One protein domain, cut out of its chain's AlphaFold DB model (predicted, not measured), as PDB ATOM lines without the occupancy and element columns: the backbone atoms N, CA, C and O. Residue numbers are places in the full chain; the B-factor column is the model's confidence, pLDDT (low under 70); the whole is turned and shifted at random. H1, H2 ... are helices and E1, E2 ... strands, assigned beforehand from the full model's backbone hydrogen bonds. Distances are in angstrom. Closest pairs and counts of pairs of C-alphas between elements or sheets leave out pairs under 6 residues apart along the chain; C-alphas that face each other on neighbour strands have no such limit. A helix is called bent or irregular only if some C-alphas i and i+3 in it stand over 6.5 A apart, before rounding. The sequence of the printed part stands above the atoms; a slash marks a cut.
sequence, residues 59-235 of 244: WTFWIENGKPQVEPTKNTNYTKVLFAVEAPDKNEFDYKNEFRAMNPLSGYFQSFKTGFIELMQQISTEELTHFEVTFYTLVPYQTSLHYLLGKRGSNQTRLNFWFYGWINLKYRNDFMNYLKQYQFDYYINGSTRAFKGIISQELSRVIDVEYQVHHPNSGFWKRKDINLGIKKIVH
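Overview. This is residues 59 to 235 of the 244 residues of an uncharacterized protein of Kordia periserrulae (UniProt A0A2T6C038). A strongly twisted sheet of seven strands curls round the kinked helix H1 on one face, and H5 packs on the other face, making three layers. Beyond the sheet, toward one end of the longest axis, H2 and H3 form a helical hairpin, while H4 only grazes the sheet. The 177 printed residues hold five named helices and seven named strands, along the chain E1 E2 E3 H1 E4 H2 H3 H4 E5 H5 E6 E7, class mixed. The mixed sheet has the order E2 E1 E4 E3 E5 E6 E7. The whole is compact, with a radius of gyration of the C-alphas of 16.1 A and spans of 45 by 33 by 32 A.

Arrangement. Inner strands E4, residues 130 to 137, and E3, residues 79 to 85, are parallel at 21 degrees, with N 81 and O 132 2.8 A apart. E5, residues 186 to 189, is parallel to E3, with N 188 and O 82 at 2.8 A. E6, residues 209 to 212, is parallel to E5, with N 211 and O 187 at 2.8 A. Edge strand E7, residues 231 to 234, forms a hairpin with E6, N 212 and O 231 at 2.8 A. On the other side of E4 from E3, E1, residues 59 to 64, is antiparallel to E4, N 61 and O 133 at 3.0 A. Edge strand E2, residues 67 to 69, forms a hairpin with E1, N 69 and O 62 at 2.8 A. H1, residues 108 to 123, has a kink of 54 degrees near residue 115; it is irregular, but only just, with C-alphas 114 and 117 6.9 A apart. H5, residues 193 to 203, is irregular, with C-alphas 194 and 197 7.2 A apart. It is on the opposite face from H1, at a height over the sheet of 7.9 A, and its closest C-alphas to E5 are Lys 196 and Asn 189, 6.8 A apart. E3, H1, E4 and E5, H5, E6 are strand-helix-strand units, each a helix between parallel neighbour strands, with right-handed crossovers. H2, residues 142 to 149, touches residues 158 to 162 of H3, residues 155 to 168, at a steep tilt of 41 degrees, opposite ways; their closest C-alphas, Gln 142 and Trp 162, are 6.0 A apart. H4, residues 171 to 181, is close to but not clearly touching H3. Every O i to N i+4 pair is within hydrogen-bond range in H2, H3 and H4; H1 has 9 of 12 and H5 5 of 7.

Along the chain. E1 begins at C-alpha 59, (-141.628, 383.136, 6.545), and E7 ends at C-alpha 234, (-116.369, 380.344, 10.777). From first to last C-alpha, E4 measures 22.5 A, H1 19.9 A, E3 19.6 A and H3 19.2 A.

Size, cuts and confidence. The two C-alphas farthest apart, of Asn 75 and Arg 152, are 49.3 A apart. The printed part has no cut; the long links are E3 to H1 and E6 to E7. Mean pLDDT of the printed part is 84.0, with 19 residues under 70, among them 98 to 106.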
ATOM      1  N   TRP A  59    -140.603 382.729   5.590       81.94
ATOM      2  CA  TRP A  59    -141.628 383.136   6.545       81.94
ATOM      3  C   TRP A  59    -140.974 383.923   7.659       81.94
ATOM      4  O   TRP A  59    -140.218 383.353   8.442       81.94
ATOM      5  N   THR A  60    -141.274 385.214   7.715       87.25
ATOM      6  CA  THR A  60    -140.800 386.086   8.784       87.25
ATOM      7  C   THR A  60    -141.883 386.227   9.842       87.25
ATOM      8  O   THR A  60    -143.045 386.469   9.519       87.25
ATOM      9  N   PHE A  61    -141.503 386.031  11.097       87.12
ATOM     10  CA  PHE A  61    -142.344 386.245  12.270       87.12
ATOM     11  C   PHE A  61    -141.484 386.801  13.402       87.12
ATOM     12  O   PHE A  61    -140.252 386.775  13.340       87.12
ATOM     13  N   TRP A  62    -142.131 387.267  14.463       90.69
ATOM     14  CA  TRP A  62    -141.444 387.881  15.590       90.69
ATOM     15  C   TRP A  62    -141.524 386.985  16.816       90.69
ATOM     16  O   TRP A  62    -142.492 386.248  17.003       90.69
ATOM     17  N   ILE A  63    -140.496 387.014  17.658       89.62
ATOM     18  CA  ILE A  63    -140.533 386.409  18.988       89.62
ATOM     19  C   ILE A  63    -140.134 387.479  19.991       89.62
ATOM     20  O   ILE A  63    -139.012 387.975  19.968       89.62
ATOM     21  N   GLU A  64    -141.061 387.809  20.883       90.62
ATOM     22  CA  GLU A  64    -140.895 388.846  21.895       90.62
ATOM     23  C   GLU A  64    -141.060 388.232  23.276       90.62
ATOM     24  O   GLU A  64    -142.106 387.660  23.595       90.62
ATOM     25  N   ASN A  65    -140.021 388.330  24.102       88.62
ATOM     26  CA  ASN A  65    -139.982 387.763  25.450       88.62
ATOM     27  C   ASN A  65    -140.407 386.280  25.460       88.62
ATOM     28  O   ASN A  65    -141.246 385.850  26.253       88.62
ATOM     29  N   GLY A  66    -139.884 385.514  24.497       85.12
ATOM     30  CA  GLY A  66    -140.181 384.090  24.326       85.12
ATOM     31  C   GLY A  66    -141.539 383.765  23.698       85.12
ATOM     32  O   GLY A  66    -141.871 382.589  23.556       85.12
ATOM     33  N   LYS A  67    -142.336 384.767  23.307       85.69
ATOM     34  CA  LYS A  67    -143.677 384.563  22.748       85.69
ATOM     35  C   LYS A  67    -143.712 384.907  21.258       85.69
ATOM     36  O   LYS A  67    -143.342 386.024  20.901       85.69
ATOM     37  N   PRO A  68    -144.165 383.986  20.388       84.25
ATOM     38  CA  PRO A  68    -144.283 384.263  18.965       84.25
ATOM     39  C   PRO A  68    -145.397 385.278  18.691       84.25
ATOM     40  O   PRO A  68    -146.472 385.196  19.286       84.25
ATOM     41  N   GLN A  69    -145.138 386.189  17.762       85.19
ATOM     42  CA  GLN A  69    -146.046 387.221  17.282       85.19
ATOM     43  C   GLN A  69    -146.121 387.158  15.754       85.19
ATOM     44  O   GLN A  69    -145.129 386.872  15.075       85.19
ATOM     45  N   VAL A  70    -147.310 387.425  15.217       77.94
ATOM     46  CA  VAL A  70    -147.532 387.496  13.763       77.94
ATOM     47  C   VAL A  70    -146.993 388.807  13.193       77.94
ATOM     48  O   VAL A  70    -146.590 388.836  12.040       77.94
ATOM     49  N   GLU A  71    -146.943 389.857  14.012       85.25
ATOM     50  CA  GLU A  71    -146.454 391.196  13.685       85.25
ATOM     51  C   GLU A  71    -145.735 391.786  14.913       85.25
ATOM     52  O   GLU A  71    -146.027 391.364  16.039       85.25
ATOM     53  N   PRO A  72    -144.802 392.737  14.736       86.88
ATOM     54  CA  PRO A  72    -144.103 393.363  15.854       86.88
ATOM     55  C   PRO A  72    -145.082 394.176  16.709       86.88
ATOM     56  O   PRO A  72    -145.859 394.976  16.188       86.88
ATOM     57  N   THR A  73    -145.049 394.005  18.034       85.75
ATOM     58  CA  THR A  73    -145.994 394.715  18.921       85.75
ATOM     59  C   THR A  73    -145.571 396.153  19.202       85.75
ATOM     60  O   THR A  73    -146.390 396.992  19.585       85.75
ATOM     61  N   LYS A  74    -144.279 396.447  19.033       80.25
ATOM     62  CA  LYS A  74    -143.679 397.763  19.244       80.25
ATOM     63  C   LYS A  74    -142.604 398.015  18.203       80.25
ATOM     64  O   LYS A  74    -141.968 397.095  17.701       80.25
ATOM     65  N   ASN A  75    -142.349 399.290  17.938       78.44
ATOM     66  CA  ASN A  75    -141.214 399.687  17.121       78.44
ATOM     67  C   ASN A  75    -139.937 399.602  17.976       78.44
ATOM     68  O   ASN A  75    -139.618 400.528  18.722       78.44
ATOM     69  N   THR A  76    -139.273 398.447  17.952       83.44
ATOM     70  CA  THR A  76    -138.036 398.173  18.694       83.44
ATOM     71  C   THR A  76    -136.996 397.532  17.781       83.44
ATOM     72  O   THR A  76    -137.319 397.110  16.671       83.44
ATOM     73  N   ASN A  77    -135.746 397.465  18.235       88.81
ATOM     74  CA  ASN A  77    -134.703 396.765  17.493       88.81
ATOM     75  C   ASN A  77    -134.833 395.257  17.719       88.81
ATOM     76  O   ASN A  77    -134.830 394.793  18.858       88.81
ATOM     77  N   TYR A  78    -134.921 394.501  16.629       93.69
ATOM     78  CA  TYR A  78    -134.992 393.045  16.658       93.69
ATOM     79  C   TYR A  78    -133.674 392.445  16.191       93.69
ATOM     80  O   TYR A  78    -133.120 392.877  15.180       93.69
ATOM     81  N   THR A  79    -133.225 391.397  16.878       95.25
ATOM     82  CA  THR A  79    -132.178 390.522  16.355       95.25
ATOM     83  C   THR A  79    -132.741 389.713  15.194       95.25
ATOM     84  O   THR A  79    -133.692 388.945  15.361       95.25
ATOM     85  N   LYS A  80    -132.145 389.859  14.016       95.94
ATOM     86  CA  LYS A  80    -132.556 389.184  12.787       95.94
ATOM     87  C   LYS A  80    -131.917 387.810  12.700       95.94
ATOM     88  O   LYS A  80    -130.695 387.676  12.679       95.94
ATOM     89  N   VAL A  81    -132.741 386.776  12.595       95.75
ATOM     90  CA  VAL A  81    -132.283 385.386  12.537       95.75
ATOM     91  C   VAL A  81    -132.801 384.720  11.276       95.75
ATOM     92  O   VAL A  81    -134.006 384.629  11.066       95.75
ATOM     93  N   LEU A  82    -131.899 384.194  10.450       95.38
ATOM     94  CA  LEU A  82    -132.258 383.315   9.344       95.38
ATOM     95  C   LEU A  82    -132.137 381.858   9.788       95.38
ATOM     96  O   LEU A  82    -131.057 381.411  10.166       95.38
ATOM     97  N   PHE A  83    -133.213 381.089   9.666       93.56
ATOM     98  CA  PHE A  83    -133.220 379.652   9.918       93.56
ATOM     99  C   PHE A  83    -133.551 378.886   8.637       93.56
ATOM    100  O   PHE A  83    -134.690 378.902   8.176       93.56
ATOM    101  N   ALA A  84    -132.567 378.198   8.056       92.56
ATOM    102  CA  ALA A  84    -132.720 377.482   6.792       92.56
ATOM    103  C   ALA A  84    -132.929 375.969   6.985       92.56
ATOM    104  O   ALA A  84    -132.215 375.323   7.759       92.56
ATOM    105  N   VAL A  85    -133.858 375.390   6.217       90.31
ATOM    106  CA  VAL A  85    -134.113 373.939   6.117       90.31
ATOM    107  C   VAL A  85    -134.196 373.493   4.657       90.31
ATOM    108  O   VAL A  85    -134.558 374.273   3.776       90.31
ATOM    109  N   GLU A  86    -133.866 372.229   4.371       87.88
ATOM    110  CA  GLU A  86    -133.811 371.724   2.991       87.88
ATOM    111  C   GLU A  86    -135.170 371.743   2.279       87.88
ATOM    112  O   GLU A  86    -135.236 371.926   1.064       87.88
ATOM    113  N   ALA A  87    -136.241 371.555   3.039       83.00
ATOM    114  CA  ALA A  87    -137.596 371.304   2.581       83.00
ATOM    115  C   ALA A  87    -138.560 371.592   3.735       83.00
ATOM    116  O   ALA A  87    -138.084 371.710   4.858       83.00
ATOM    117  N   PRO A  88    -139.874 371.689   3.497       77.81
ATOM    118  CA  PRO A  88    -140.852 371.984   4.533       77.81
ATOM    119  C   PRO A  88    -141.336 370.720   5.242       77.81
ATOM    120  O   PRO A  88    -141.032 369.597   4.823       77.81
ATOM    121  N   ASP A  89    -142.112 370.874   6.313       79.12
ATOM    122  CA  ASP A  89    -142.768 369.733   6.950       79.12
ATOM    123  C   ASP A  89    -143.967 369.269   6.115       79.12
ATOM    124  O   ASP A  89    -144.640 370.048   5.440       79.12
ATOM    125  N   LYS A  90    -144.273 367.973   6.183       74.50
ATOM    126  CA  LYS A  90    -145.415 367.393   5.459       74.50
ATOM    127  C   LYS A  90    -146.762 367.944   5.930       74.50
ATOM    128  O   LYS A  90    -147.746 367.841   5.216       74.50
ATOM    129  N   ASN A  91    -146.841 368.492   7.134       75.12
ATOM    130  CA  ASN A  91    -148.086 369.041   7.652       75.12
ATOM    131  C   ASN A  91    -148.306 370.502   7.223       75.12
ATOM    132  O   ASN A  91    -149.370 371.051   7.486       75.12
ATOM    133  N   GLU A  92    -147.334 371.135   6.557       73.19
ATOM    134  CA  GLU A  92    -147.429 372.544   6.150       73.19
ATOM    135  C   GLU A  92    -148.229 372.735   4.843       73.19
ATOM    136  O   GLU A  92    -148.643 373.856   4.534       73.19
ATOM    137  N   PHE A  93    -148.525 371.649   4.111       73.56
ATOM    138  CA  PHE A  93    -149.159 371.684   2.787       73.56
ATOM    139  C   PHE A  93    -150.300 370.674   2.619       73.56
ATOM    140  O   PHE A  93    -150.220 369.537   3.080       73.56
ATOM    141  N   ASP A  94    -151.345 371.080   1.890       72.25
ATOM    142  CA  ASP A  94    -152.406 370.197   1.408       72.25
ATOM    143  C   ASP A  94    -151.993 369.573   0.081       72.25
ATOM    144  O   ASP A  94    -152.193 370.131  -0.998       72.25
ATOM    145  N   TYR A  95    -151.429 368.377   0.159       69.44
ATOM    146  CA  TYR A  95    -151.011 367.625  -1.018       69.44
ATOM    147  C   TYR A  95    -152.166 367.199  -1.929       69.44
ATOM    148  O   TYR A  95    -151.928 366.907  -3.097       69.44
ATOM    149  N   LYS A  96    -153.405 367.158  -1.423       70.62
ATOM    150  CA  LYS A  96    -154.585 366.756  -2.203       70.62
ATOM    151  C   LYS A  96    -155.257 367.932  -2.906       70.62
ATOM    152  O   LYS A  96    -156.058 367.708  -3.806       70.62
ATOM    153  N   ASN A  97    -154.924 369.158  -2.515       70.75
ATOM    154  CA  ASN A  97    -155.514 370.381  -3.041       70.75
ATOM    155  C   ASN A  97    -154.425 371.289  -3.627       70.75
ATOM    156  O   ASN A  97    -154.049 372.292  -3.022       70.75
ATOM    157  N   GLU A  98    -153.866 370.888  -4.773       67.62
ATOM    158  CA  GLU A  98    -152.864 371.666  -5.529       67.62
ATOM    159  C   GLU A  98    -151.644 372.106  -4.695       67.62
ATOM    160  O   GLU A  98    -151.082 373.189  -4.883       67.62
ATOM    161  N   PHE A  99    -151.234 371.281  -3.726       67.38
ATOM    162  CA  PHE A  99    -150.151 371.609  -2.796       67.38
ATOM    163  C   PHE A  99    -150.353 372.954  -2.083       67.38
ATOM    164  O   PHE A  99    -149.402 373.693  -1.834       67.38
ATOM    165  N   ARG A 100    -151.596 373.332  -1.784       68.62
ATOM    166  CA  ARG A 100    -151.888 374.609  -1.136       68.62
ATOM    167  C   ARG A 100    -151.218 374.676   0.238       68.62
ATOM    168  O   ARG A 100    -151.295 373.731   1.018       68.62
ATOM    169  N   ALA A 101    -150.586 375.803   0.565       66.94
ATOM    170  CA  ALA A 101    -150.101 376.047   1.922       66.94
ATOM    171  C   ALA A 101    -151.299 376.052   2.886       66.94
ATOM    172  O   ALA A 101    -152.220 376.854   2.725       66.94
ATOM    173  N   MET A 102    -151.307 375.128   3.847       66.38
ATOM    174  CA  MET A 102    -152.434 374.936   4.769       66.38
ATOM    175  C   MET A 102    -152.303 375.829   5.986       66.38
ATOM    176  O   MET A 102    -153.233 376.540   6.354       66.38
ATOM    177  N   ASN A 103    -151.133 375.770   6.617       64.75
ATOM    178  CA  ASN A 103    -150.807 376.607   7.750       64.75
ATOM    179  C   ASN A 103    -149.281 376.619   7.917       64.75
ATOM    180  O   ASN A 103    -148.727 375.658   8.478       64.75
ATOM    181  N   PRO A 104    -148.580 377.655   7.417       56.44
ATOM    182  CA  PRO A 104    -147.192 377.854   7.803       56.44
ATOM    183  C   PRO A 104    -147.177 377.905   9.331       56.44
ATOM    184  O   PRO A 104    -148.127 378.378   9.945       56.44
ATOM    185  N   LEU A 105    -146.134 377.391   9.967       60.28
ATOM    186  CA  LEU A 105    -146.013 377.347  11.428       60.28
ATOM    187  C   LEU A 105    -146.692 376.160  12.154       60.28
ATOM    188  O   LEU A 105    -146.548 376.020  13.370       60.28
ATOM    189  N   SER A 106    -147.396 375.263  11.458       67.31
ATOM    190  CA  SER A 106    -147.955 374.033  12.064       67.31
ATOM    191  C   SER A 106    -146.978 372.844  12.080       67.31
ATOM    192  O   SER A 106    -147.164 371.902  12.852       67.31
ATOM    193  N   GLY A 107    -145.919 372.904  11.265       72.81
ATOM    194  CA  GLY A 107    -144.888 371.877  11.127       72.81
ATOM    195  C   GLY A 107    -143.641 372.147  11.966       72.81
ATOM    196  O   GLY A 107    -143.685 372.131  13.201       72.81
ATOM    197  N   TYR A 108    -142.506 372.391  11.303       72.88
ATOM    198  CA  TYR A 108    -141.209 372.536  11.979       72.88
ATOM    199  C   TYR A 108    -141.197 373.666  12.988       72.88
ATOM    200  O   TYR A 108    -140.587 373.524  14.045       72.88
ATOM    201  N   PHE A 109    -141.932 374.738  12.708       72.50
ATOM    202  CA  PHE A 109    -142.084 375.850  13.628       72.50
ATOM    203  C   PHE A 109    -142.554 375.432  15.026       72.50
ATOM    204  O   PHE A 109    -142.097 376.003  16.004       72.50
ATOM    205  N   GLN A 110    -143.444 374.442  15.166       74.06
ATOM    206  CA  GLN A 110    -143.914 374.032  16.496       74.06
ATOM    207  C   GLN A 110    -142.790 373.419  17.331       74.06
ATOM    208  O   GLN A 110    -142.732 373.643  18.534       74.06
ATOM    209  N   SER A 111    -141.891 372.668  16.689       69.56
ATOM    210  CA  SER A 111    -140.706 372.113  17.357       69.56
ATOM    211  C   SER A 111    -139.635 373.191  17.548       69.56
ATOM    212  O   SER A 111    -138.948 373.226  18.564       69.56
ATOM    213  N   PHE A 112    -139.538 374.107  16.586       75.94
ATOM    214  CA  PHE A 112    -138.624 375.235  16.594       75.94
ATOM    215  C   PHE A 112    -138.949 376.237  17.704       75.94
ATOM    216  O   PHE A 112    -138.067 376.530  18.491       75.94
ATOM    217  N   LYS A 113    -140.189 376.724  17.839       72.50
ATOM    218  CA  LYS A 113    -140.550 377.797  18.786       72.50
ATOM    219  C   LYS A 113    -140.211 377.447  20.236       72.50
ATOM    220  O   LYS A 113    -139.870 378.332  21.009       72.50
ATOM    221  N   THR A 114    -140.300 376.165  20.595       71.25
ATOM    222  CA  THR A 114    -139.986 375.687  21.944       71.25
ATOM    223  C   THR A 114    -138.480 375.640  22.174       71.25
ATOM    224  O   THR A 114    -138.021 376.112  23.206       71.25
ATOM    225  N   GLY A 115    -137.708 375.130  21.209       82.31
ATOM    226  CA  GLY A 115    -136.247 375.050  21.318       82.31
ATOM    227  C   GLY A 115    -135.497 376.306  20.873       82.31
ATOM    228  O   GLY A 115    -134.289 376.380  21.051       82.31
ATOM    229  N   PHE A 116    -136.172 377.289  20.274       88.44
ATOM    230  CA  PHE A 116    -135.521 378.453  19.676       88.44
ATOM    231  C   PHE A 116    -134.934 379.392  20.722       88.44
ATOM    232  O   PHE A 116    -133.814 379.852  20.555       88.44
ATOM    233  N   ILE A 117    -135.660 379.664  21.807       88.19
ATOM    234  CA  ILE A 117    -135.129 380.520  22.874       88.19
ATOM    235  C   ILE A 117    -133.894 379.881  23.502       88.19
ATOM    236  O   ILE A 117    -132.881 380.551  23.669       88.19
ATOM    237  N   GLU A 118    -133.944 378.575  23.750       88.06
ATOM    238  CA  GLU A 118    -132.800 377.827  24.264       88.06
ATOM    239  C   GLU A 118    -131.627 377.818  23.270       88.06
ATOM    240  O   GLU A 118    -130.482 378.022  23.662       88.06
ATOM    241  N   LEU A 119    -131.903 377.681  21.968       91.38
ATOM    242  CA  LEU A 119    -130.894 377.836  20.922       91.38
ATOM    243  C   LEU A 119    -130.226 379.209  20.990       91.38
ATOM    244  O   LEU A 119    -129.000 379.288  21.010       91.38
ATOM    245  N   MET A 120    -131.021 380.280  21.027       92.88
ATOM    246  CA  MET A 120    -130.501 381.644  21.036       92.88
ATOM    247  C   MET A 120    -129.692 381.934  22.300       92.88
ATOM    248  O   MET A 120    -128.640 382.550  22.194       92.88
ATOM    249  N   GLN A 121    -130.105 381.420  23.460       89.81
ATOM    250  CA  GLN A 121    -129.330 381.511  24.704       89.81
ATOM    251  C   GLN A 121    -127.981 380.783  24.622       89.81
ATOM    252  O   GLN A 121    -127.018 381.215  25.246       89.81
ATOM    253  N   GLN A 122    -127.890 379.689  23.859       90.75
ATOM    254  CA  GLN A 122    -126.640 378.938  23.696       90.75
ATOM    255  C   GLN A 122    -125.679 379.554  22.667       90.75
ATOM    256  O   GLN A 122    -124.478 379.292  22.736       90.75
ATOM    257  N   ILE A 123    -126.178 380.324  21.691       93.12
ATOM    258  CA  ILE A 123    -125.340 380.903  20.620       93.12
ATOM    259  C   ILE A 123    -125.114 382.407  20.749       93.12
ATOM    260  O   ILE A 123    -124.184 382.926  20.132       93.12
ATOM    261  N   SER A 124    -125.955 383.105  21.511       90.12
ATOM    262  CA  SER A 124    -125.800 384.529  21.774       90.12
ATOM    263  C   SER A 124    -124.938 384.770  23.006       90.12
ATOM    264  O   SER A 124    -124.988 384.027  23.981       90.12
ATOM    265  N   THR A 125    -124.145 385.835  22.957       79.44
ATOM    266  CA  THR A 125    -123.351 386.322  24.089       79.44
ATOM    267  C   THR A 125    -124.119 387.300  24.975       79.44
ATOM    268  O   THR A 125    -123.638 387.642  26.050       79.44
ATOM    269  N   GLU A 126    -125.288 387.763  24.530       84.75
ATOM    270  CA  GLU A 126    -126.111 388.757  25.214       84.75
ATOM    271  C   GLU A 126    -127.502 388.193  25.512       84.75
ATOM    272  O   GLU A 126    -127.985 387.270  24.851       84.75
ATOM    273  N   GLU A 127    -128.171 388.755  26.518       82.81
ATOM    274  CA  GLU A 127    -129.551 388.389  26.819       82.81
ATOM    275  C   GLU A 127    -130.495 389.035  25.796       82.81
ATOM    276  O   GLU A 127    -130.905 390.190  25.912       82.81
ATOM    277  N   LEU A 128    -130.823 388.274  24.752       85.38
ATOM    278  CA  LEU A 128    -131.691 388.718  23.667       85.38
ATOM    279  C   LEU A 128    -133.151 388.341  23.933       85.38
ATOM    280  O   LEU A 128    -133.483 387.185  24.198       85.38
ATOM    281  N   THR A 129    -134.042 389.324  23.812       89.31
ATOM    282  CA  THR A 129    -135.476 389.167  24.115       89.31
ATOM    283  C   THR A 129    -136.398 389.443  22.929       89.31
ATOM    284  O   THR A 129    -137.573 389.083  22.992       89.31
ATOM    285  N   HIS A 130    -135.891 390.042  21.847       93.12
ATOM    286  CA  HIS A 130    -136.672 390.433  20.671       93.12
ATOM    287  C   HIS A 130    -135.996 389.915  19.400       93.12
ATOM    288  O   HIS A 130    -134.890 390.334  19.060       93.12
ATOM    289  N   PHE A 131    -136.674 389.018  18.685       93.62
ATOM    290  CA  PHE A 131    -136.171 388.402  17.459       93.62
ATOM    291  C   PHE A 131    -137.118 388.630  16.283       93.62
ATOM    292  O   PHE A 131    -138.330 388.468  16.424       93.62
ATOM    293  N   GLU A 132    -136.555 388.944  15.122       94.25
ATOM    294  CA  GLU A 132    -137.206 388.858  13.816       94.25
ATOM    295  C   GLU A 132    -136.643 387.607  13.140       94.25
ATOM    296  O   GLU A 132    -135.474 387.551  12.762       94.25
ATOM    297  N   VAL A 133    -137.453 386.559  13.050       92.00
ATOM    298  CA  VAL A 133    -136.998 385.248  12.599       92.00
ATOM    299  C   VAL A 133    -137.562 384.963  11.224       92.00
ATOM    300  O   VAL A 133    -138.774 384.878  11.048       92.00
ATOM    301  N   THR A 134    -136.673 384.723  10.271       91.81
ATOM    302  CA  THR A 134    -137.007 384.244   8.937       91.81
ATOM    303  C   THR A 134    -136.739 382.748   8.837       91.81
ATOM    304  O   THR A 134    -135.591 382.308   8.793       91.81
ATOM    305  N   PHE A 135    -137.798 381.952   8.721       88.31
ATOM    306  CA  PHE A 135    -137.711 380.531   8.402       88.31
ATOM    307  C   PHE A 135    -137.689 380.331   6.880       88.31
ATOM    308  O   PHE A 135    -138.679 380.591   6.192       88.31
ATOM    309  N   TYR A 136    -136.560 379.870   6.341       88.88
ATOM    310  CA  TYR A 136    -136.333 379.719   4.906       88.88
ATOM    311  C   TYR A 136    -136.347 378.245   4.490       88.88
ATOM    312  O   TYR A 136    -135.485 377.455   4.873       88.88
ATOM    313  N   THR A 137    -137.303 377.883   3.637       86.75
ATOM    314  CA  THR A 137    -137.366 376.555   3.015       86.75
ATOM    315  C   THR A 137    -136.684 376.582   1.651       86.75
ATOM    316  O   THR A 137    -137.140 377.274   0.746       86.75
ATOM    317  N   LEU A 138    -135.598 375.822   1.493       87.44
ATOM    318  CA  LEU A 138    -134.718 375.920   0.321       87.44
ATOM    319  C   LEU A 138    -135.300 375.279  -0.941       87.44
ATOM    320  O   LEU A 138    -135.221 375.860  -2.021       87.44
ATOM    321  N   VAL A 139    -135.882 374.083  -0.824       84.31
ATOM    322  CA  VAL A 139    -136.586 373.416  -1.927       84.31
ATOM    323  C   VAL A 139    -137.943 372.922  -1.420       84.31
ATOM    324  O   VAL A 139    -138.046 371.826  -0.860       84.31
ATOM    325  N   PRO A 140    -139.015 373.696  -1.635       71.25
ATOM    326  CA  PRO A 140    -140.303 373.446  -0.992       71.25
ATOM    327  C   PRO A 140    -141.000 372.132  -1.379       71.25
ATOM    328  O   PRO A 140    -141.899 371.659  -0.695       71.25
ATOM    329  N   TYR A 141    -140.557 371.497  -2.459       67.31
ATOM    330  CA  TYR A 141    -141.252 370.374  -3.091       67.31
ATOM    331  C   TYR A 141    -140.717 368.994  -2.715       67.31
ATOM    332  O   TYR A 141    -141.301 367.979  -3.099       67.31
ATOM    333  N   GLN A 142    -139.611 368.899  -1.971       66.50
ATOM    334  CA  GLN A 142    -139.065 367.588  -1.588       66.50
ATOM    335  C   GLN A 142    -140.075 366.775  -0.763       66.50
ATOM    336  O   GLN A 142    -140.117 365.545  -0.847       66.50
ATOM    337  N   THR A 143    -140.922 367.453   0.004       62.69
ATOM    338  CA  THR A 143    -141.923 366.816   0.861       62.69
ATOM    339  C   THR A 143    -143.100 366.258   0.061       62.69
ATOM    340  O   THR A 143    -143.620 365.199   0.403       62.69
ATOM    341  N   SER A 144    -143.419 366.854  -1.091       64.44
ATOM    342  CA  SER A 144    -144.348 366.293  -2.079       64.44
ATOM    343  C   SER A 144    -143.879 364.936  -2.604       64.44
ATOM    344  O   SER A 144    -144.662 363.999  -2.711       64.44
ATOM    345  N   LEU A 145    -142.576 364.774  -2.853       71.38
ATOM    346  CA  LEU A 145    -142.013 363.472  -3.238       71.38
ATOM    347  C   LEU A 145    -142.067 362.458  -2.096       71.38
ATOM    348  O   LEU A 145    -142.210 361.263  -2.343       71.38
ATOM    349  N   HIS A 146    -141.946 362.908  -0.844       70.75
ATOM    350  CA  HIS A 146    -142.179 362.039   0.306       70.75
ATOM    351  C   HIS A 146    -143.641 361.595   0.399       70.75
ATOM    352  O   HIS A 146    -143.881 360.450   0.764       70.75
ATOM    353  N   TYR A 147    -144.602 362.459   0.063       68.69
ATOM    354  CA  TYR A 147    -146.014 362.086  -0.015       68.69
ATOM    355  C   TYR A 147    -146.251 361.041  -1.115       68.69
ATOM    356  O   TYR A 147    -146.748 359.957  -0.820       68.69
ATOM    357  N   LEU A 148    -145.796 361.321  -2.343       70.69
ATOM    358  CA  LEU A 148    -145.992 360.448  -3.508       70.69
ATOM    359  C   LEU A 148    -145.327 359.076  -3.341       70.69
ATOM    360  O   LEU A 148    -145.916 358.050  -3.655       70.69
ATOM    361  N   LEU A 149    -144.096 359.046  -2.826       74.25
ATOM    362  CA  LEU A 149    -143.310 357.812  -2.711       74.25
ATOM    363  C   LEU A 149    -143.391 357.166  -1.317       74.25
ATOM    364  O   LEU A 149    -142.785 356.118  -1.058       74.25
ATOM    365  N   GLY A 150    -144.068 357.817  -0.367       69.50
ATOM    366  CA  GLY A 150    -144.107 357.422   1.038       69.50
ATOM    367  C   GLY A 150    -142.714 357.156   1.617       69.50
ATOM    368  O   GLY A 150    -141.704 357.701   1.178       69.50
ATOM    369  N   LYS A 151    -142.622 356.227   2.579       67.81
ATOM    370  CA  LYS A 151    -141.340 355.717   3.111       67.81
ATOM    371  C   LYS A 151    -140.577 354.800   2.136       67.81
ATOM    372  O   LYS A 151    -139.463 354.404   2.461       67.81
ATOM    373  N   ARG A 152    -141.165 354.443   0.987       68.38
ATOM    374  CA  ARG A 152    -140.609 353.471   0.028       68.38
ATOM    375  C   ARG A 152    -139.634 354.113  -0.960       68.38
ATOM    376  O   ARG A 152    -138.657 353.467  -1.338       68.38
ATOM    377  N   GLY A 153    -139.843 355.392  -1.274       70.88
ATOM    378  CA  GLY A 153    -138.930 356.172  -2.105       70.88
ATOM    379  C   GLY A 153    -137.514 356.215  -1.533       70.88
ATOM    380  O   GLY A 153    -137.308 356.518  -0.353       70.88
ATOM    381  N   SER A 154    -136.525 355.931  -2.381       76.44
ATOM    382  CA  SER A 154    -135.123 355.908  -1.959       76.44
ATOM    383  C   SER A 154    -134.621 357.309  -1.582       76.44
ATOM    384  O   SER A 154    -134.972 358.308  -2.217       76.44
ATOM    385  N   ASN A 155    -133.747 357.393  -0.573       77.19
ATOM    386  CA  ASN A 155    -133.119 358.664  -0.193       77.19
ATOM    387  C   ASN A 155    -132.327 359.277  -1.355       77.19
ATOM    388  O   ASN A 155    -132.361 360.491  -1.530       77.19
ATOM    389  N   GLN A 156    -131.687 358.446  -2.185       79.38
ATOM    390  CA  GLN A 156    -130.969 358.909  -3.372       79.38
ATOM    391  C   GLN A 156    -131.911 359.573  -4.380       79.38
ATOM    392  O   GLN A 156    -131.607 360.642  -4.895       79.38
ATOM    393  N   THR A 157    -133.077 358.974  -4.638       79.88
ATOM    394  CA  THR A 157    -134.091 359.545  -5.532       79.88
ATOM    395  C   THR A 157    -134.540 360.914  -5.029       79.88
ATOM    396  O   THR A 157    -134.547 361.872  -5.801       79.88
ATOM    397  N   ARG A 158    -134.858 361.032  -3.733       81.31
ATOM    398  CA  ARG A 158    -135.268 362.309  -3.123       81.31
ATOM    399  C   ARG A 158    -134.169 363.364  -3.206       81.31
ATOM    400  O   ARG A 158    -134.454 364.499  -3.569       81.31
ATOM    401  N   LEU A 159    -132.929 362.978  -2.912       84.12
ATOM    402  CA  LEU A 159    -131.767 363.857  -3.001       84.12
ATOM    403  C   LEU A 159    -131.538 364.340  -4.441       84.12
ATOM    404  O   LEU A 159    -131.322 365.526  -4.656       84.12
ATOM    405  N   ASN A 160    -131.658 363.460  -5.437       84.62
ATOM    406  CA  ASN A 160    -131.504 363.828  -6.847       84.62
ATOM    407  C   ASN A 160    -132.571 364.830  -7.301       84.62
ATOM    408  O   ASN A 160    -132.252 365.805  -7.979       84.62
ATOM    409  N   PHE A 161    -133.832 364.621  -6.915       83.31
ATOM    410  CA  PHE A 161    -134.884 365.589  -7.216       83.31
ATOM    411  C   PHE A 161    -134.676 366.916  -6.488       83.31
ATOM    412  O   PHE A 161    -134.883 367.970  -7.089       83.31
ATOM    413  N   TRP A 162    -134.226 366.880  -5.231       86.56
ATOM    414  CA  TRP A 162    -133.869 368.087  -4.494       86.56
ATOM    415  C   TRP A 162    -132.758 368.858  -5.208       86.56
ATOM    416  O   TRP A 162    -132.930 370.038  -5.484       86.56
ATOM    417  N   PHE A 163    -131.671 368.189  -5.607       86.44
ATOM    418  CA  PHE A 163    -130.583 368.801  -6.377       86.44
ATOM    419  C   PHE A 163    -131.060 369.360  -7.709       86.44
ATOM    420  O   PHE A 163    -130.599 370.417  -8.141       86.44
ATOM    421  N   TYR A 164    -131.973 368.654  -8.374       84.31
ATOM    422  CA  TYR A 164    -132.559 369.145  -9.605       84.31
ATOM    423  C   TYR A 164    -133.282 370.472  -9.373       84.31
ATOM    424  O   TYR A 164    -132.985 371.431 -10.085       84.31
ATOM    425  N   GLY A 165    -134.121 370.553  -8.337       82.56
ATOM    426  CA  GLY A 165    -134.741 371.800  -7.900       82.56
ATOM    427  C   GLY A 165    -133.701 372.867  -7.562       82.56
ATOM    428  O   GLY A 165    -133.657 373.914  -8.205       82.56
ATOM    429  N   TRP A 166    -132.839 372.580  -6.588       86.69
ATOM    430  CA  TRP A 166    -131.835 373.498  -6.055       86.69
ATOM    431  C   TRP A 166    -130.967 374.119  -7.152       86.69
ATOM    432  O   TRP A 166    -130.890 375.341  -7.271       86.69
ATOM    433  N   ILE A 167    -130.357 373.285  -7.997       83.44
ATOM    434  CA  ILE A 167    -129.376 373.725  -8.993       83.44
ATOM    435  C   ILE A 167    -130.034 374.157 -10.304       83.44
ATOM    436  O   ILE A 167    -129.669 375.189 -10.861       83.44
ATOM    437  N   ASN A 168    -130.978 373.380 -10.842       78.25
ATOM    438  CA  ASN A 168    -131.450 373.587 -12.218       78.25
ATOM    439  C   ASN A 168    -132.717 374.446 -12.304       78.25
ATOM    440  O   ASN A 168    -132.996 374.979 -13.379       78.25
ATOM    441  N   LEU A 169    -133.474 374.594 -11.211       75.75
ATOM    442  CA  LEU A 169    -134.739 375.340 -11.191       75.75
ATOM    443  C   LEU A 169    -134.654 376.686 -10.465       75.75
ATOM    444  O   LEU A 169    -135.683 377.267 -10.145       75.75
ATOM    445  N   LYS A 170    -133.434 377.219 -10.315       78.75
ATOM    446  CA  LYS A 170    -133.109 378.572  -9.828       78.75
ATOM    447  C   LYS A 170    -133.235 378.821  -8.320       78.75
ATOM    448  O   LYS A 170    -132.719 379.848  -7.896       78.75
ATOM    449  N   TYR A 171    -133.751 377.898  -7.501       84.81
ATOM    450  CA  TYR A 171    -133.890 378.148  -6.052       84.81
ATOM    451  C   TYR A 171    -132.582 378.489  -5.343       84.81
ATOM    452  O   TYR A 171    -132.573 379.337  -4.458       84.81
ATOM    453  N   ARG A 172    -131.462 377.881  -5.757       87.94
ATOM    454  CA  ARG A 172    -130.141 378.284  -5.273       87.94
ATOM    455  C   ARG A 172    -129.901 379.769  -5.515       87.94
ATOM    456  O   ARG A 172    -129.500 380.481  -4.607       87.94
ATOM    457  N   ASN A 173    -130.145 380.243  -6.733       87.19
ATOM    458  CA  ASN A 173    -129.928 381.643  -7.081       87.19
ATOM    459  C   ASN A 173    -130.905 382.560  -6.337       87.19
ATOM    460  O   ASN A 173    -130.489 383.620  -5.888       87.19
ATOM    461  N   ASP A 174    -132.159 382.142  -6.160       86.75
ATOM    462  CA  ASP A 174    -133.156 382.903  -5.401       86.75
ATOM    463  C   ASP A 174    -132.741 383.049  -3.931       86.75
ATOM    464  O   ASP A 174    -132.803 384.146  -3.379       86.75
ATOM    465  N   PHE A 175    -132.227 381.978  -3.318       89.50
ATOM    466  CA  PHE A 175    -131.666 382.021  -1.969       89.50
ATOM    467  C   PHE A 175    -130.447 382.942  -1.885       89.50
ATOM    468  O   PHE A 175    -130.392 383.810  -1.020       89.50
ATOM    469  N   MET A 176    -129.497 382.825  -2.817       90.06
ATOM    470  CA  MET A 176    -128.319 383.699  -2.830       90.06
ATOM    471  C   MET A 176    -128.689 385.171  -3.047       90.06
ATOM    472  O   MET A 176    -128.079 386.049  -2.448       90.06
ATOM    473  N   ASN A 177    -129.684 385.458  -3.887       89.62
ATOM    474  CA  ASN A 177    -130.180 386.817  -4.094       89.62
ATOM    475  C   ASN A 177    -130.868 387.353  -2.835       89.62
ATOM    476  O   ASN A 177    -130.650 388.507  -2.474       89.62
ATOM    477  N   TYR A 178    -131.631 386.509  -2.136       90.50
ATOM    478  CA  TYR A 178    -132.232 386.858  -0.853       90.50
ATOM    479  C   TYR A 178    -131.161 387.234   0.184       90.50
ATOM    480  O   TYR A 178    -131.253 388.292   0.795       90.50
ATOM    481  N   LEU A 179    -130.092 386.444   0.313       91.31
ATOM    482  CA  LEU A 179    -128.983 386.741   1.234       91.31
ATOM    483  C   LEU A 179    -128.200 388.014   0.882       91.31
ATOM    484  O   LEU A 179    -127.624 388.643   1.758       91.31
ATOM    485  N   LYS A 180    -128.174 388.414  -0.393       89.69
ATOM    486  CA  LYS A 180    -127.569 389.692  -0.804       89.69
ATOM    487  C   LYS A 180    -128.441 390.892  -0.452       89.69
ATOM    488  O   LYS A 180    -127.919 391.977  -0.225       89.69
ATOM    489  N   GLN A 181    -129.760 390.715  -0.473       91.25
ATOM    490  CA  GLN A 181    -130.719 391.784  -0.204       91.25
ATOM    491  C   GLN A 181    -130.965 391.979   1.298       91.25
ATOM    492  O   GLN A 181    -131.245 393.097   1.727       91.25
ATOM    493  N   TYR A 182    -130.876 390.909   2.087       91.81
ATOM    494  CA  TYR A 182    -131.205 390.908   3.508       91.81
ATOM    495  C   TYR A 182    -130.011 390.454   4.346       91.81
ATOM    496  O   TYR A 182    -129.469 389.374   4.125       91.81
ATOM    497  N   GLN A 183    -129.654 391.261   5.344       92.06
ATOM    498  CA  GLN A 183    -128.654 390.912   6.350       92.06
ATOM    499  C   GLN A 183    -129.323 390.404   7.628       92.06
ATOM    500  O   GLN A 183    -130.360 390.922   8.050       92.06
ATOM    501  N   PHE A 184    -128.696 389.401   8.234       95.62
ATOM    502  CA  PHE A 184    -129.114 388.773   9.481       95.62
ATOM    503  C   PHE A 184    -127.957 388.772  10.478       95.62
ATOM    504  O   PHE A 184    -126.798 388.659  10.081       95.62
ATOM    505  N   ASP A 185    -128.285 388.847  11.765       95.56
ATOM    506  CA  ASP A 185    -127.315 388.762  12.860       95.56
ATOM    507  C   ASP A 185    -126.880 387.308  13.099       95.56
ATOM    508  O   ASP A 185    -125.732 387.033  13.442       95.56
ATOM    509  N   TYR A 186    -127.797 386.357  12.886       96.31
ATOM    510  CA  TYR A 186    -127.530 384.927  13.037       96.31
ATOM    511  C   TYR A 186    -128.030 384.138  11.829       96.31
ATOM    512  O   TYR A 186    -129.201 384.213  11.450       96.31
ATOM    513  N   TYR A 187    -127.147 383.306  11.279       96.81
ATOM    514  CA  TYR A 187    -127.462 382.361  10.212       96.81
ATOM    515  C   TYR A 187    -127.433 380.940  10.761       96.81
ATOM    516  O   TYR A 187    -126.395 380.458  11.217       96.81
ATOM    517  N   ILE A 188    -128.573 380.260  10.717       96.12
ATOM    518  CA  ILE A 188    -128.749 378.936  11.302       96.12
ATOM    519  C   ILE A 188    -129.093 377.935  10.202       96.12
ATOM    520  O   ILE A 188    -130.140 378.009   9.558       96.12
ATOM    521  N   ASN A 189    -128.218 376.953  10.007       95.69
ATOM    522  CA  ASN A 189    -128.435 375.838   9.097       95.69
ATOM    523  C   ASN A 189    -129.023 374.653   9.877       95.69
ATOM    524  O   ASN A 189    -128.291 373.866  10.490       95.69
ATOM    525  N   GLY A 190    -130.348 374.523   9.841       93.88
ATOM    526  CA  GLY A 190    -131.119 373.449  10.468       93.88
ATOM    527  C   GLY A 190    -131.389 372.260   9.550       93.88
ATOM    528  O   GLY A 190    -132.244 371.438   9.862       93.88
ATOM    529  N   SER A 191    -130.705 372.154   8.412       92.25
ATOM    530  CA  SER A 191    -130.966 371.075   7.461       92.25
ATOM    531  C   SER A 191    -130.475 369.702   7.937       92.25
ATOM    532  O   SER A 191    -129.604 369.581   8.812       92.25
ATOM    533  N   THR A 192    -131.011 368.625   7.356       90.81
ATOM    534  CA  THR A 192    -130.507 367.273   7.643       90.81
ATOM    535  C   THR A 192    -129.079 367.059   7.128       90.81
ATOM    536  O   THR A 192    -128.586 367.751   6.236       90.81
ATOM    537  N   ARG A 193    -128.390 366.048   7.682       88.38
ATOM    538  CA  ARG A 193    -126.970 365.751   7.407       88.38
ATOM    539  C   ARG A 193    -126.620 365.690   5.915       88.38
ATOM    540  O   ARG A 193    -125.520 366.088   5.552       88.38
ATOM    541  N   ALA A 194    -127.530 365.194   5.075       86.94
ATOM    542  CA  ALA A 194    -127.306 365.070   3.636       86.94
ATOM    543  C   ALA A 194    -127.212 366.430   2.918       86.94
ATOM    544  O   ALA A 194    -126.488 366.537   1.934       86.94
ATOM    545  N   PHE A 195    -127.908 367.457   3.417       90.94
ATOM    546  CA  PHE A 195    -127.970 368.784   2.795       90.94
ATOM    547  C   PHE A 195    -127.060 369.802   3.469       90.94
ATOM    548  O   PHE A 195    -126.605 370.739   2.819       90.94
ATOM    549  N   LYS A 196    -126.749 369.588   4.750       92.00
ATOM    550  CA  LYS A 196    -126.003 370.530   5.584       92.00
ATOM    551  C   LYS A 196    -124.716 371.019   4.924       92.00
ATOM    552  O   LYS A 196    -124.563 372.220   4.771       92.00
ATOM    553  N   GLY A 197    -123.866 370.111   4.439       91.38
ATOM    554  CA  GLY A 197    -122.618 370.486   3.759       91.38
ATOM    555  C   GLY A 197    -122.822 371.280   2.463       91.38
ATOM    556  O   GLY A 197    -122.089 372.231   2.216       91.38
ATOM    557  N   ILE A 198    -123.842 370.936   1.672       90.94
ATOM    558  CA  ILE A 198    -124.168 371.637   0.417       90.94
ATOM    559  C   ILE A 198    -124.607 373.070   0.721       90.94
ATOM    560  O   ILE A 198    -124.151 374.010   0.083       90.94
ATOM    561  N   ILE A 199    -125.482 373.237   1.713       91.88
ATOM    562  CA  ILE A 199    -126.024 374.541   2.106       91.88
ATOM    563  C   ILE A 199    -124.927 375.408   2.720       91.88
ATOM    564  O   ILE A 199    -124.792 376.569   2.346       91.88
ATOM    565  N   SER A 200    -124.100 374.837   3.596       93.56
ATOM    566  CA  SER A 200    -122.975 375.540   4.213       93.56
ATOM    567  C   SER A 200    -121.957 376.046   3.196       93.56
ATOM    568  O   SER A 200    -121.429 377.135   3.362       93.56
ATOM    569  N   GLN A 201    -121.717 375.298   2.116       91.06
ATOM    570  CA  GLN A 201    -120.841 375.737   1.026       91.06
ATOM    571  C   GLN A 201    -121.407 376.936   0.243       91.06
ATOM    572  O   GLN A 201    -120.656 377.684  -0.383       91.06
ATOM    573  N   GLU A 202    -122.728 377.102   0.204       89.81
ATOM    574  CA  GLU A 202    -123.345 378.275  -0.419       89.81
ATOM    575  C   GLU A 202    -123.357 379.462   0.547       89.81
ATOM    576  O   GLU A 202    -123.005 380.568   0.147       89.81
ATOM    577  N   LEU A 203    -123.674 379.222   1.825       90.94
ATOM    578  CA  LEU A 203    -123.605 380.225   2.887       90.94
ATOM    579  C   LEU A 203    -122.194 380.814   3.026       90.94
ATOM    580  O   LEU A 203    -122.049 382.031   3.062       90.94
ATOM    581  N   SER A 204    -121.150 379.984   2.973       90.75
ATOM    582  CA  SER A 204    -119.750 380.422   3.102       90.75
ATOM    583  C   SER A 204    -119.292 381.443   2.060       90.75
ATOM    584  O   SER A 204    -118.181 381.949   2.144       90.75
ATOM    585  N   ARG A 205    -120.094 381.697   1.021       87.50
ATOM    586  CA  ARG A 205    -119.792 382.670  -0.038       87.50
ATOM    587  C   ARG A 205    -120.297 384.073   0.274       87.50
ATOM    588  O   ARG A 205    -120.004 384.986  -0.490       87.50
ATOM    589  N   VAL A 206    -121.154 384.212   1.281       89.00
ATOM    590  CA  VAL A 206    -121.907 385.446   1.549       89.00
ATOM    591  C   VAL A 206    -121.992 385.798   3.029       89.00
ATOM    592  O   VAL A 206    -122.465 386.885   3.342       89.00
ATOM    593  N   ILE A 207    -121.573 384.904   3.926       90.62
ATOM    594  CA  ILE A 207    -121.590 385.137   5.372       90.62
ATOM    595  C   ILE A 207    -120.325 384.597   6.034       90.62
ATOM    596  O   ILE A 207    -119.788 383.571   5.612       90.62
ATOM    597  N   ASP A 208    -119.926 385.237   7.129       91.25
ATOM    598  CA  ASP A 208    -118.698 384.897   7.858       91.25
ATOM    599  C   ASP A 208    -118.916 383.794   8.894       91.25
ATOM    600  O   ASP A 208    -118.012 383.027   9.219       91.25
ATOM    601  N   VAL A 209    -120.121 383.706   9.462       94.56
ATOM    602  CA  VAL A 209    -120.423 382.776  10.556       94.56
ATOM    603  C   VAL A 209    -121.781 382.129  10.347       94.56
ATOM    604  O   VAL A 209    -122.793 382.811  10.217       94.56
ATOM    605  N   GLU A 210    -121.814 380.798  10.412       95.75
ATOM    606  CA  GLU A 210    -123.056 380.030  10.524       95.75
ATOM    607  C   GLU A 210    -123.082 379.175  11.794       95.75
ATOM    608  O   GLU A 210    -122.055 378.714  12.304       95.75
ATOM    609  N   TYR A 211    -124.293 378.879  12.255       96.94
ATOM    610  CA  TYR A 211    -124.562 377.907  13.302       96.94
ATOM    611  C   TYR A 211    -125.289 376.705  12.712       96.94
ATOM    612  O   TYR A 211    -126.375 376.797  12.144       96.94
ATOM    613  N   GLN A 212    -124.687 375.534  12.849       96.31
ATOM    614  CA  GLN A 212    -125.279 374.271  12.452       96.31
ATOM    615  C   GLN A 212    -125.982 373.638  13.647       96.31
ATOM    616  O   GLN A 212    -125.365 373.438  14.685       96.31
ATOM    617  N   VAL A 213    -127.241 373.243  13.464       94.94
ATOM    618  CA  VAL A 213    -128.028 372.520  14.479       94.94
ATOM    619  C   VAL A 213    -128.636 371.240  13.910       94.94
ATOM    620  O   VAL A 213    -128.678 371.049  12.689       94.94
ATOM    621  N   HIS A 214    -129.099 370.336  14.770       92.75
ATOM    622  CA  HIS A 214    -129.939 369.217  14.358       92.75
ATOM    623  C   HIS A 214    -131.233 369.712  13.715       92.75
ATOM    624  O   HIS A 214    -131.752 370.768  14.062       92.75
ATOM    625  N   HIS A 215    -131.791 368.913  12.810       90.50
ATOM    626  CA  HIS A 215    -133.026 369.278  12.129       90.50
ATOM    627  C   HIS A 215    -134.198 369.432  13.123       90.50
ATOM    628  O   HIS A 215    -134.316 368.569  14.004       90.50
ATOM    629  N   PRO A 216    -135.082 370.446  12.989       86.81
ATOM    630  CA  PRO A 216    -136.176 370.714  13.937       86.81
ATOM    631  C   PRO A 216    -137.104 369.526  14.200       86.81
ATOM    632  O   PRO A 216    -137.627 369.358  15.295       86.81
ATOM    633  N   ASN A 217    -137.289 368.655  13.205       82.19
ATOM    634  CA  ASN A 217    -138.090 367.437  13.366       82.19
ATOM    635  C   ASN A 217    -137.383 366.286  14.094       82.19
ATOM    636  O   ASN A 217    -138.004 365.251  14.352       82.19
ATOM    637  N   SER A 218    -136.092 366.418  14.399       84.00
ATOM    638  CA  SER A 218    -135.383 365.403  15.169       84.00
ATOM    639  C   SER A 218    -135.938 365.334  16.591       84.00
ATOM    640  O   SER A 218    -136.380 366.325  17.169       84.00
ATOM    641  N   GLY A 219    -135.887 364.141  17.184       81.56
ATOM    642  CA  GLY A 219    -136.349 363.935  18.554       81.56
ATOM    643  C   GLY A 219    -135.563 364.723  19.602       81.56
ATOM    644  O   GLY A 219    -135.944 364.674  20.761       81.56
ATOM    645  N   PHE A 220    -134.482 365.417  19.233       84.44
ATOM    646  CA  PHE A 220    -133.677 366.227  20.143       84.44
ATOM    647  C   PHE A 220    -134.330 367.561  20.515       84.44
ATOM    648  O   PHE A 220    -134.203 367.986  21.654       84.44
ATOM    649  N   TRP A 221    -135.104 368.158  19.606       84.75
ATOM    650  CA  TRP A 221    -135.828 369.416  19.842       84.75
ATOM    651  C   TRP A 221    -137.042 369.263  20.765       84.75
ATOM    652  O   TRP A 221    -137.634 370.247  21.188       84.75
ATOM    653  N   LYS A 222    -137.456 368.021  21.037       80.25
ATOM    654  CA  LYS A 222    -138.692 367.686  21.767       80.25
ATOM    655  C   LYS A 222    -138.431 367.167  23.182       80.25
ATOM    656  O   LYS A 222    -139.365 366.735  23.856       80.25
ATOM    657  N   ARG A 223    -137.166 367.115  23.608       79.94
ATOM    658  CA  ARG A 223    -136.768 366.615  24.932       79.94
ATOM    659  C   ARG A 223    -136.871 367.732  25.963       79.94
ATOM    660  O   ARG A 223    -136.871 368.899  25.606       79.94
ATOM    661  N   LYS A 224    -136.950 367.355  27.242       76.44
ATOM    662  CA  LYS A 224    -136.850 368.312  28.358       76.44
ATOM    663  C   LYS A 224    -135.452 368.920  28.485       76.44
ATOM    664  O   LYS A 224    -135.333 370.036  28.958       76.44
ATOM    665  N   ASP A 225    -134.441 368.153  28.092       79.94
ATOM    666  CA  ASP A 225    -133.046 368.572  28.015       79.94
ATOM    667  C   ASP A 225    -132.669 368.612  26.529       79.94
ATOM    668  O   ASP A 225    -132.527 367.560  25.882       79.94
ATOM    669  N   ILE A 226    -132.692 369.811  25.944       80.50
ATOM    670  CA  ILE A 226    -132.587 369.982  24.500       80.50
ATOM    671  C   ILE A 226    -131.111 369.926  24.095       80.50
ATOM    672  O   ILE A 226    -130.328 370.842  24.314       80.50
ATOM    673  N   ASN A 227    -130.737 368.861  23.383       85.38
ATOM    674  CA  ASN A 227    -129.424 368.768  22.748       85.38
ATOM    675  C   ASN A 227    -129.520 369.113  21.260       85.38
ATOM    676  O   ASN A 227    -129.786 368.252  20.422       85.38
ATOM    677  N   LEU A 228    -129.278 370.373  20.917       87.69
ATOM    678  CA  LEU A 228    -129.392 370.853  19.539       87.69
ATOM    679  C   LEU A 228    -128.211 370.464  18.641       87.69
ATOM    680  O   LEU A 228    -128.278 370.706  17.435       87.69
ATOM    681  N   GLY A 229    -127.153 369.852  19.186       89.44
ATOM    682  CA  GLY A 229    -125.955 369.491  18.423       89.44
ATOM    683  C   GLY A 229    -125.311 370.704  17.751       89.44
ATOM    684  O   GLY A 229    -124.980 370.643  16.565       89.44
ATOM    685  N   ILE A 230    -125.211 371.816  18.486       93.88
ATOM    686  CA  ILE A 230    -124.769 373.105  17.953       93.88
ATOM    687  C   ILE A 230    -123.305 373.023  17.533       93.88
ATOM    688  O   ILE A 230    -122.434 372.611  18.300       93.88
ATOM    689  N   LYS A 231    -123.024 373.475  16.315       95.31
ATOM    690  CA  LYS A 231    -121.671 373.660  15.804       95.31
ATOM    691  C   LYS A 231    -121.555 375.033  15.152       95.31
ATOM    692  O   LYS A 231    -122.221 375.293  14.155       95.31
ATOM    693  N   LYS A 232    -120.689 375.890  15.693       95.75
ATOM    694  CA  LYS A 232    -120.304 377.160  15.065       95.75
ATOM    695  C   LYS A 232    -119.304 376.884  13.943       95.75
ATOM    696  O   LYS A 232    -118.330 376.162  14.155       95.75
ATOM    697  N   ILE A 233    -119.544 377.442  12.766       94.25
ATOM    698  CA  ILE A 233    -118.625 377.402  11.631       94.25
ATOM    699  C   ILE A 233    -118.237 378.839  11.313       94.25
ATOM    700  O   ILE A 233    -119.106 379.692  11.144       94.25
ATOM    701  N   VAL A 234    -116.934 379.082  11.251       92.94
ATOM    702  CA  VAL A 234    -116.369 380.344  10.777       92.94
ATOM    703  C   VAL A 234    -115.926 380.110   9.342       92.94
ATOM    704  O   VAL A 234    -115.072 379.259   9.084       92.94
ATOM    705  N   HIS A 235    -116.552 380.822   8.419       88.69
ATOM    706  CA  HIS A 235    -116.204 380.840   7.012       88.69
ATOM    707  C   HIS A 235    -115.111 381.882   6.835       88.69
ATOM    708  O   HIS A 235    -115.326 383.071   7.036       88.69
TER     709      HIS A 235